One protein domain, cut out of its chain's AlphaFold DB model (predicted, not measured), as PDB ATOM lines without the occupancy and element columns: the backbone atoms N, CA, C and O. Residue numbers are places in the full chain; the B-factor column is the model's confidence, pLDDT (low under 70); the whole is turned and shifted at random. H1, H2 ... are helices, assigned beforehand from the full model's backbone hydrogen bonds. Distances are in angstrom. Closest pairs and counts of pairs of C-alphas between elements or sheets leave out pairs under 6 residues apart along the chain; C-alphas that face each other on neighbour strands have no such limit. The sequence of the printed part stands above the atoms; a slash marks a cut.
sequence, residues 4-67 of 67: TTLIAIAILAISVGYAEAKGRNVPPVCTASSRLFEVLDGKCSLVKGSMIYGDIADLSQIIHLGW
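This is residues 4 to 67 of the 67 residues of an uncharacterized protein of Mesorhizobium sp (UniProt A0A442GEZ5). A long straight helix, H1, sticks out from one end of a small knot of loops that holds the short helix H2, and at the other end H3 begins in the knot and sticks out with residues 58 to 65. The 64 printed residues hold H1, H2 and H3 in that order and no named strand: all helix. The whole is an extended rod of 70 by 19 by 18 A, with a radius of gyration of the C-alphas of 20.0 A.

H1, residues 4 to 23, is 28.3 A long and starts at C-alpha 4 (30.725, -79.288, -1.726). H2 is residues 36 to 40. H3, residues 51 to 65, is 21.5 A long and ends at C-alpha 65 (32.470, -17.432, 29.134).

H1 is apart from H2 and H3. H2 and H3 are near each other, with 5 pairs of C-alphas within 10 A. In H1, H2 and H3 every O i to N i+4 pair is within hydrogen-bond range.

The C-alphas of Thr 4 and Trp 67, the two farthest apart, are 71.1 A apart. The link from H1 to H2 is long. The printed part has no cut. Residues 17 to 26 and 62 to 67 have pLDDT under 70.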
ATOM      1  N   THR A   4      31.276 -80.507  -1.117       89.25
ATOM      2  CA  THR A   4      30.725 -79.288  -1.726       89.25
ATOM      3  C   THR A   4      29.804 -78.520  -0.780       89.25
ATOM      4  O   THR A   4      29.832 -77.294  -0.761       89.25
ATOM      5  N   THR A   5      29.038 -79.226   0.053       90.12
ATOM      6  CA  THR A   5      28.135 -78.618   1.036       90.12
ATOM      7  C   THR A   5      28.917 -77.915   2.147       90.12
ATOM      8  O   THR A   5      28.559 -76.811   2.541       90.12
ATOM      9  N   LEU A   6      30.020 -78.513   2.610       89.50
ATOM     10  CA  LEU A   6      30.909 -77.898   3.604       89.50
ATOM     11  C   LEU A   6      31.598 -76.639   3.067       89.50
ATOM     12  O   LEU A   6      31.651 -75.626   3.760       89.50
ATOM     13  N   ILE A   7      32.079 -76.682   1.819       90.81
ATOM     14  CA  ILE A   7      32.704 -75.524   1.165       90.81
ATOM     15  C   ILE A   7      31.699 -74.377   1.022       90.81
ATOM     16  O   ILE A   7      32.021 -73.238   1.353       90.81
ATOM     17  N   ALA A   8      30.470 -74.672   0.591       89.50
ATOM     18  CA  ALA A   8      29.425 -73.662   0.454       89.50
ATOM     19  C   ALA A   8      29.096 -72.984   1.795       89.50
ATOM     20  O   ALA A   8      28.993 -71.762   1.849       89.50
ATOM     21  N   ILE A   9      28.999 -73.753   2.885       90.00
ATOM     22  CA  ILE A   9      28.733 -73.211   4.227       90.00
ATOM     23  C   ILE A   9      29.889 -72.331   4.711       90.00
ATOM     24  O   ILE A   9      29.644 -71.252   5.247       90.00
ATOM     25  N   ALA A  10      31.139 -72.751   4.495       88.69
ATOM     26  CA  ALA A  10      32.306 -71.958   4.873       88.69
ATOM     27  C   ALA A  10      32.336 -70.608   4.140       88.69
ATOM     28  O   ALA A  10      32.523 -69.568   4.769       88.69
ATOM     29  N   ILE A  11      32.081 -70.608   2.827       90.88
ATOM     30  CA  ILE A  11      32.002 -69.376   2.031       90.88
ATOM     31  C   ILE A  11      30.868 -68.482   2.544       90.88
ATOM     32  O   ILE A  11      31.076 -67.283   2.729       90.88
ATOM     33  N   LEU A  12      29.690 -69.051   2.821       85.75
ATOM     34  CA  LEU A  12      28.543 -68.296   3.327       85.75
ATOM     35  C   LEU A  12      28.859 -67.620   4.671       85.75
ATOM     36  O   LEU A  12      28.599 -66.431   4.835       85.75
ATOM     37  N   ALA A  13      29.482 -68.346   5.603       82.44
ATOM     38  CA  ALA A  13      29.851 -67.829   6.921       82.44
ATOM     39  C   ALA A  13      30.874 -66.680   6.837       82.44
ATOM     40  O   ALA A  13      30.713 -65.658   7.506       82.44
ATOM     41  N   ILE A  14      31.889 -66.811   5.974       82.44
ATOM     42  CA  ILE A  14      32.891 -65.757   5.740       82.44
ATOM     43  C   ILE A  14      32.231 -64.518   5.116       82.44
ATOM     44  O   ILE A  14      32.520 -63.389   5.515       82.44
ATOM     45  N   SER A  15      31.314 -64.728   4.169       78.25
ATOM     46  CA  SER A  15      30.599 -63.653   3.469       78.25
ATOM     47  C   SER A  15      29.704 -62.851   4.412       78.25
ATOM     48  O   SER A  15      29.711 -61.623   4.362       78.25
ATOM     49  N   VAL A  16      28.971 -63.534   5.300       75.31
ATOM     50  CA  VAL A  16      28.135 -62.892   6.327       75.31
ATOM     51  C   VAL A  16      29.003 -62.086   7.290       75.31
ATOM     52  O   VAL A  16      28.725 -60.912   7.509       75.31
ATOM     53  N   GLY A  17      30.109 -62.652   7.788       67.88
ATOM     54  CA  GLY A  17      31.036 -61.920   8.659       67.88
ATOM     55  C   GLY A  17      31.629 -60.669   7.997       67.88
ATOM     56  O   GLY A  17      31.744 -59.621   8.633       67.88
ATOM     57  N   TYR A  18      31.948 -60.747   6.703       67.56
ATOM     58  CA  TYR A  18      32.436 -59.604   5.932       67.56
ATOM     59  C   TYR A  18      31.349 -58.541   5.702       67.56
ATOM     60  O   TYR A  18      31.631 -57.349   5.812       67.56
ATOM     61  N   ALA A  19      30.108 -58.947   5.422       64.50
ATOM     62  CA  ALA A  19      28.981 -58.029   5.259       64.50
ATOM     63  C   ALA A  19      28.634 -57.301   6.571       64.50
ATOM     64  O   ALA A  19      28.440 -56.088   6.557       64.50
ATOM     65  N   GLU A  20      28.647 -58.006   7.703       61.03
ATOM     66  CA  GLU A  20      28.450 -57.440   9.047       61.03
ATOM     67  C   GLU A  20      29.562 -56.446   9.422       61.03
ATOM     68  O   GLU A  20      29.303 -55.382   9.989       61.03
ATOM     69  N   ALA A  21      30.813 -56.748   9.062       60.38
ATOM     70  CA  ALA A  21      31.935 -55.836   9.272       60.38
ATOM     71  C   ALA A  21      31.868 -54.604   8.356       60.38
ATOM     72  O   ALA A  21      32.167 -53.495   8.789       60.38
ATOM     73  N   LYS A  22      31.447 -54.781   7.099       61.03
ATOM     74  CA  LYS A  22      31.344 -53.708   6.101       61.03
ATOM     75  C   LYS A  22      30.110 -52.817   6.294       61.03
ATOM     76  O   LYS A  22      30.149 -51.650   5.923       61.03
ATOM     77  N   GLY A  23      29.030 -53.347   6.873       55.75
ATOM     78  CA  GLY A  23      27.817 -52.594   7.213       55.75
ATOM     79  C   GLY A  23      27.979 -51.705   8.447       55.75
ATOM     80  O   GLY A  23      27.264 -50.716   8.608       55.75
ATOM     81  N   ARG A  24      28.963 -52.006   9.298       57.75
ATOM     82  CA  ARG A  24      29.377 -51.147  10.407       57.75
ATOM     83  C   ARG A  24      30.237 -50.001   9.871       57.75
ATOM     84  O   ARG A  24      31.449 -49.990  10.051       57.75
ATOM     85  N   ASN A  25      29.594 -48.998   9.271       63.16
ATOM     86  CA  ASN A  25      30.154 -47.649   9.116       63.16
ATOM     87  C   ASN A  25      30.283 -46.991  10.502       63.16
ATOM     88  O   ASN A  25      29.669 -45.963  10.773       63.16
ATOM     89  N   VAL A  26      31.014 -47.618  11.423       67.75
ATOM     90  CA  VAL A  26      31.389 -46.977  12.678       67.75
ATOM     91  C   VAL A  26      32.489 -45.997  12.298       67.75
ATOM     92  O   VAL A  26      33.551 -46.444  11.853       67.75
ATOM     93  N   PRO A  27      32.246 -44.680  12.409       73.19
ATOM     94  CA  PRO A  27      33.269 -43.707  12.096       73.19
ATOM     95  C   PRO A  27      34.471 -44.003  12.998       73.19
ATOM     96  O   PRO A  27      34.272 -44.196  14.207       73.19
ATOM     97  N   PRO A  28      35.693 -44.075  12.445       80.38
ATOM     98  CA  PRO A  28      36.894 -44.351  13.224       80.38
ATOM     99  C   PRO A  28      37.004 -43.379  14.399       80.38
ATOM    100  O   PRO A  28      36.488 -42.269  14.341       80.38
ATOM    101  N   VAL A  29      37.665 -43.769  15.485       84.12
ATOM    102  CA  VAL A  29      37.860 -42.854  16.621       84.12
ATOM    103  C   VAL A  29      38.800 -41.723  16.206       84.12
ATOM    104  O   VAL A  29      39.858 -41.984  15.634       84.12
ATOM    105  N   CYS A  30      38.428 -40.475  16.502       86.19
ATOM    106  CA  CYS A  30      39.311 -39.336  16.261       86.19
ATOM    107  C   CYS A  30      40.574 -39.460  17.128       86.19
ATOM    108  O   CYS A  30      40.488 -39.689  18.338       86.19
ATOM    109  N   THR A  31      41.745 -39.288  16.525       82.25
ATOM    110  CA  THR A  31      43.044 -39.301  17.214       82.25
ATOM    111  C   THR A  31      43.611 -37.889  17.268       82.25
ATOM    112  O   THR A  31      43.166 -37.036  16.515       82.25
ATOM    113  N   ALA A  32      44.635 -37.630  18.088       76.25
ATOM    114  CA  ALA A  32      45.283 -36.311  18.169       76.25
ATOM    115  C   ALA A  32      45.806 -35.768  16.817       76.25
ATOM    116  O   ALA A  32      46.032 -34.571  16.681       76.25
ATOM    117  N   SER A  33      45.995 -36.635  15.815       81.31
ATOM    118  CA  SER A  33      46.394 -36.254  14.455       81.31
ATOM    119  C   SER A  33      45.219 -35.986  13.507       81.31
ATOM    120  O   SER A  33      45.446 -35.550  12.378       81.31
ATOM    121  N   SER A  34      43.983 -36.296  13.909       81.06
ATOM    122  CA  SER A  34      42.779 -36.033  13.118       81.06
ATOM    123  C   SER A  34      42.590 -34.535  12.931       81.06
ATOM    124  O   SER A  34      42.766 -33.743  13.860       81.06
ATOM    125  N   ARG A  35      42.216 -34.126  11.718       82.38
ATOM    126  CA  ARG A  35      42.007 -32.704  11.434       82.38
ATOM    127  C   ARG A  35      40.688 -32.245  12.038       82.38
ATOM    128  O   ARG A  35      39.702 -32.974  12.016       82.38
ATOM    129  N   LEU A  36      40.636 -30.995  12.489       76.50
ATOM    130  CA  LEU A  36      39.451 -30.434  13.146       76.50
ATOM    131  C   LEU A  36      38.194 -30.517  12.259       76.50
ATOM    132  O   LEU A  36      37.114 -30.824  12.752       76.50
ATOM    133  N   PHE A  37      38.335 -30.363  10.937       79.50
ATOM    134  CA  PHE A  37      37.208 -30.551  10.018       79.50
ATOM    135  C   PHE A  37      36.726 -32.007   9.936       79.50
ATOM    136  O   PHE A  37      35.545 -32.221   9.726       79.50
ATOM    137  N   GLU A  38      37.591 -33.014  10.103       79.75
ATOM    138  CA  GLU A  38      37.185 -34.432  10.089       79.75
ATOM    139  C   GLU A  38      36.366 -34.773  11.334       79.75
ATOM    140  O   GLU A  38      35.424 -35.563  11.268       79.75
ATOM    141  N   VAL A  39      36.705 -34.127  12.454       80.12
ATOM    142  CA  VAL A  39      35.971 -34.224  13.715       80.12
ATOM    143  C   VAL A  39      34.588 -33.572  13.599       80.12
ATOM    144  O   VAL A  39      33.596 -34.166  14.013       80.12
ATOM    145  N   LEU A  40      34.503 -32.372  13.013       79.94
ATOM    146  CA  LEU A  40      33.239 -31.637  12.857       79.94
ATOM    147  C   LEU A  40      32.321 -32.218  11.768       79.94
ATOM    148  O   LEU A  40      31.103 -32.162  11.908       79.94
ATOM    149  N   ASP A  41      32.889 -32.795  10.706       81.81
ATOM    150  CA  ASP A  41      32.161 -33.420   9.583       81.81
ATOM    151  C   ASP A  41      31.638 -34.831   9.924       81.81
ATOM    152  O   ASP A  41      31.114 -35.536   9.066       81.81
ATOM    153  N   GLY A  42      31.822 -35.293  11.169       77.81
ATOM    154  CA  GLY A  42      31.376 -36.616  11.613       77.81
ATOM    155  C   GLY A  42      32.105 -37.782  10.935       77.81
ATOM    156  O   GLY A  42      31.643 -38.922  10.997       77.81
ATOM    157  N   LYS A  43      33.253 -37.521  10.293       82.62
ATOM    158  CA  LYS A  43      34.099 -38.548   9.660       82.62
ATOM    159  C   LYS A  43      34.825 -39.419  10.677       82.62
ATOM    160  O   LYS A  43      35.276 -40.508  10.326       82.62
ATOM    161  N   CYS A  44      34.930 -38.959  11.919       83.81
ATOM    162  CA  CYS A  44      35.436 -39.729  13.039       83.81
ATOM    163  C   CYS A  44      34.573 -39.502  14.289       83.81
ATOM    164  O   CYS A  44      33.932 -38.465  14.449       83.81
ATOM    165  N   SER A  45      34.542 -40.492  15.179       83.00
ATOM    166  CA  SER A  45      33.775 -40.453  16.421       83.00
ATOM    167  C   SER A  45      34.615 -39.848  17.544       83.00
ATOM    168  O   SER A  45      35.704 -40.345  17.854       83.00
ATOM    169  N   LEU A  46      34.090 -38.810  18.198       83.88
ATOM    170  CA  LEU A  46      34.658 -38.292  19.440       83.88
ATOM    171  C   LEU A  46      34.331 -39.226  20.603       83.88
ATOM    172  O   LEU A  46      33.171 -39.511  20.891       83.88
ATOM    173  N   VAL A  47      35.371 -39.668  21.301       82.06
ATOM    174  CA  VAL A  47      35.239 -40.509  22.490       82.06
ATOM    175  C   VAL A  47      35.481 -39.657  23.727       82.06
ATOM    176  O   VAL A  47      36.511 -38.995  23.840       82.06
ATOM    177  N   LYS A  48      34.538 -39.688  24.671       81.25
ATOM    178  CA  LYS A  48      34.663 -38.979  25.948       81.25
ATOM    179  C   LYS A  48      35.928 -39.435  26.683       81.25
ATOM    180  O   LYS A  48      36.118 -40.628  26.896       81.25
ATOM    181  N   GLY A  49      36.772 -38.480  27.070       78.38
ATOM    182  CA  GLY A  49      38.060 -38.737  27.724       78.38
ATOM    183  C   GLY A  49      39.255 -38.881  26.775       78.38
ATOM    184  O   GLY A  49      40.374 -39.039  27.253       78.38
ATOM    185  N   SER A  50      39.060 -38.798  25.453       80.31
ATOM    186  CA  SER A  50      40.181 -38.614  24.527       80.31
ATOM    187  C   SER A  50      40.758 -37.199  24.649       80.31
ATOM    188  O   SER A  50      40.060 -36.264  25.044       80.31
ATOM    189  N   MET A  51      42.031 -37.030  24.284       82.06
ATOM    190  CA  MET A  51      42.715 -35.732  24.352       82.06
ATOM    191  C   MET A  51      41.972 -34.650  23.544       82.06
ATOM    192  O   MET A  51      41.641 -33.606  24.089       82.06
ATOM    193  N   ILE A  52      41.570 -34.959  22.301       82.12
ATOM    194  CA  ILE A  52      40.782 -34.041  21.457       82.12
ATOM    195  C   ILE A  52      39.414 -33.714  22.063       82.12
ATOM    196  O   ILE A  52      38.939 -32.590  21.928       82.12
ATOM    197  N   TYR A  53      38.752 -34.677  22.714       82.31
ATOM    198  CA  TYR A  53      37.479 -34.398  23.377       82.31
ATOM    199  C   TYR A  53      37.656 -33.342  24.476       82.31
ATOM    200  O   TYR A  53      36.809 -32.462  24.607       82.31
ATOM    201  N   GLY A  54      38.759 -33.417  25.230       81.50
ATOM    202  CA  GLY A  54      39.140 -32.404  26.214       81.50
ATOM    203  C   GLY A  54      39.368 -31.035  25.578       81.50
ATOM    204  O   GLY A  54      38.738 -30.072  26.004       81.50
ATOM    205  N   ASP A  55      40.174 -30.969  24.517       83.50
ATOM    206  CA  ASP A  55      40.490 -29.713  23.821       83.50
ATOM    207  C   ASP A  55      39.230 -29.025  23.262       83.50
ATOM    208  O   ASP A  55      39.046 -27.818  23.415       83.50
ATOM    209  N   ILE A  56      38.316 -29.787  22.650       82.19
ATOM    210  CA  ILE A  56      37.051 -29.252  22.116       82.19
ATOM    211  C   ILE A  56      36.110 -28.822  23.246       82.19
ATOM    212  O   ILE A  56      35.450 -27.787  23.140       82.19
ATOM    213  N   ALA A  57      36.030 -29.602  24.327       83.06
ATOM    214  CA  ALA A  57      35.212 -29.251  25.483       83.06
ATOM    215  C   ALA A  57      35.724 -27.975  26.172       83.06
ATOM    216  O   ALA A  57      34.914 -27.153  26.603       83.06
ATOM    217  N   ASP A  58      37.038 -27.779  26.236       83.00
ATOM    218  CA  ASP A  58      37.665 -26.565  26.760       83.00
ATOM    219  C   ASP A  58      37.369 -25.350  25.864       83.00
ATOM    220  O   ASP A  58      36.821 -24.349  26.327       83.00
ATOM    221  N   LEU A  59      37.570 -25.492  24.549       80.44
ATOM    222  CA  LEU A  59      37.191 -24.480  23.553       80.44
ATOM    223  C   LEU A  59      35.715 -24.071  23.662       80.44
ATOM    224  O   LEU A  59      35.393 -22.884  23.600       80.44
ATOM    225  N   SER A  60      34.809 -25.033  23.851       77.56
ATOM    226  CA  SER A  60      33.377 -24.743  24.003       77.56
ATOM    227  C   SER A  60      33.072 -23.923  25.263       77.56
ATOM    228  O   SER A  60      32.209 -23.046  25.231       77.56
ATOM    229  N   GLN A  61      33.811 -24.148  26.353       76.88
ATOM    230  CA  GLN A  61      33.663 -23.383  27.593       76.88
ATOM    231  C   GLN A  61      34.185 -21.953  27.446       76.88
ATOM    232  O   GLN A  61      33.557 -21.029  27.963       76.88
ATOM    233  N   ILE A  62      35.273 -21.750  26.699       66.50
ATOM    234  CA  ILE A  62      35.785 -20.407  26.388       66.50
ATOM    235  C   ILE A  62      34.719 -19.581  25.654       66.50
ATOM    236  O   ILE A  62      34.496 -18.423  26.004       66.50
ATOM    237  N   ILE A  63      34.017 -20.172  24.680       66.00
ATOM    238  CA  ILE A  63      32.935 -19.480  23.960       66.00
ATOM    239  C   ILE A  63      31.772 -19.137  24.903       66.00
ATOM    240  O   ILE A  63      31.207 -18.053  24.795       66.00
ATOM    241  N   HIS A  64      31.443 -20.013  25.855       60.56
ATOM    242  CA  HIS A  64      30.388 -19.750  26.839       60.56
ATOM    243  C   HIS A  64      30.736 -18.664  27.868       60.56
ATOM    244  O   HIS A  64      29.825 -18.018  28.375       60.56
ATOM    245  N   LEU A  65      32.016 -18.466  28.192       62.03
ATOM    246  CA  LEU A  65      32.470 -17.432  29.134       62.03
ATOM    247  C   LEU A  65      32.721 -16.069  28.469       62.03
ATOM    248  O   LEU A  65      32.861 -15.069  29.169       62.03
ATOM    249  N   GLY A  66      32.834 -16.033  27.138       56.00
ATOM    250  CA  GLY A  66      33.186 -14.841  26.359       56.00
ATOM    251  C   GLY A  66      32.008 -14.053  25.769       56.00
ATOM    252  O   GLY A  66      32.258 -13.116  25.010       56.00
ATOM    253  N   TRP A  67      30.763 -14.432  26.069       47.62
ATOM    254  CA  TRP A  67      29.522 -13.721  25.708       47.62
ATOM    255  C   TRP A  67      28.833 -13.172  26.959       47.62
ATOM    256  O   TRP A  67      28.110 -12.160  26.815       47.62
TER     257      TRP A  67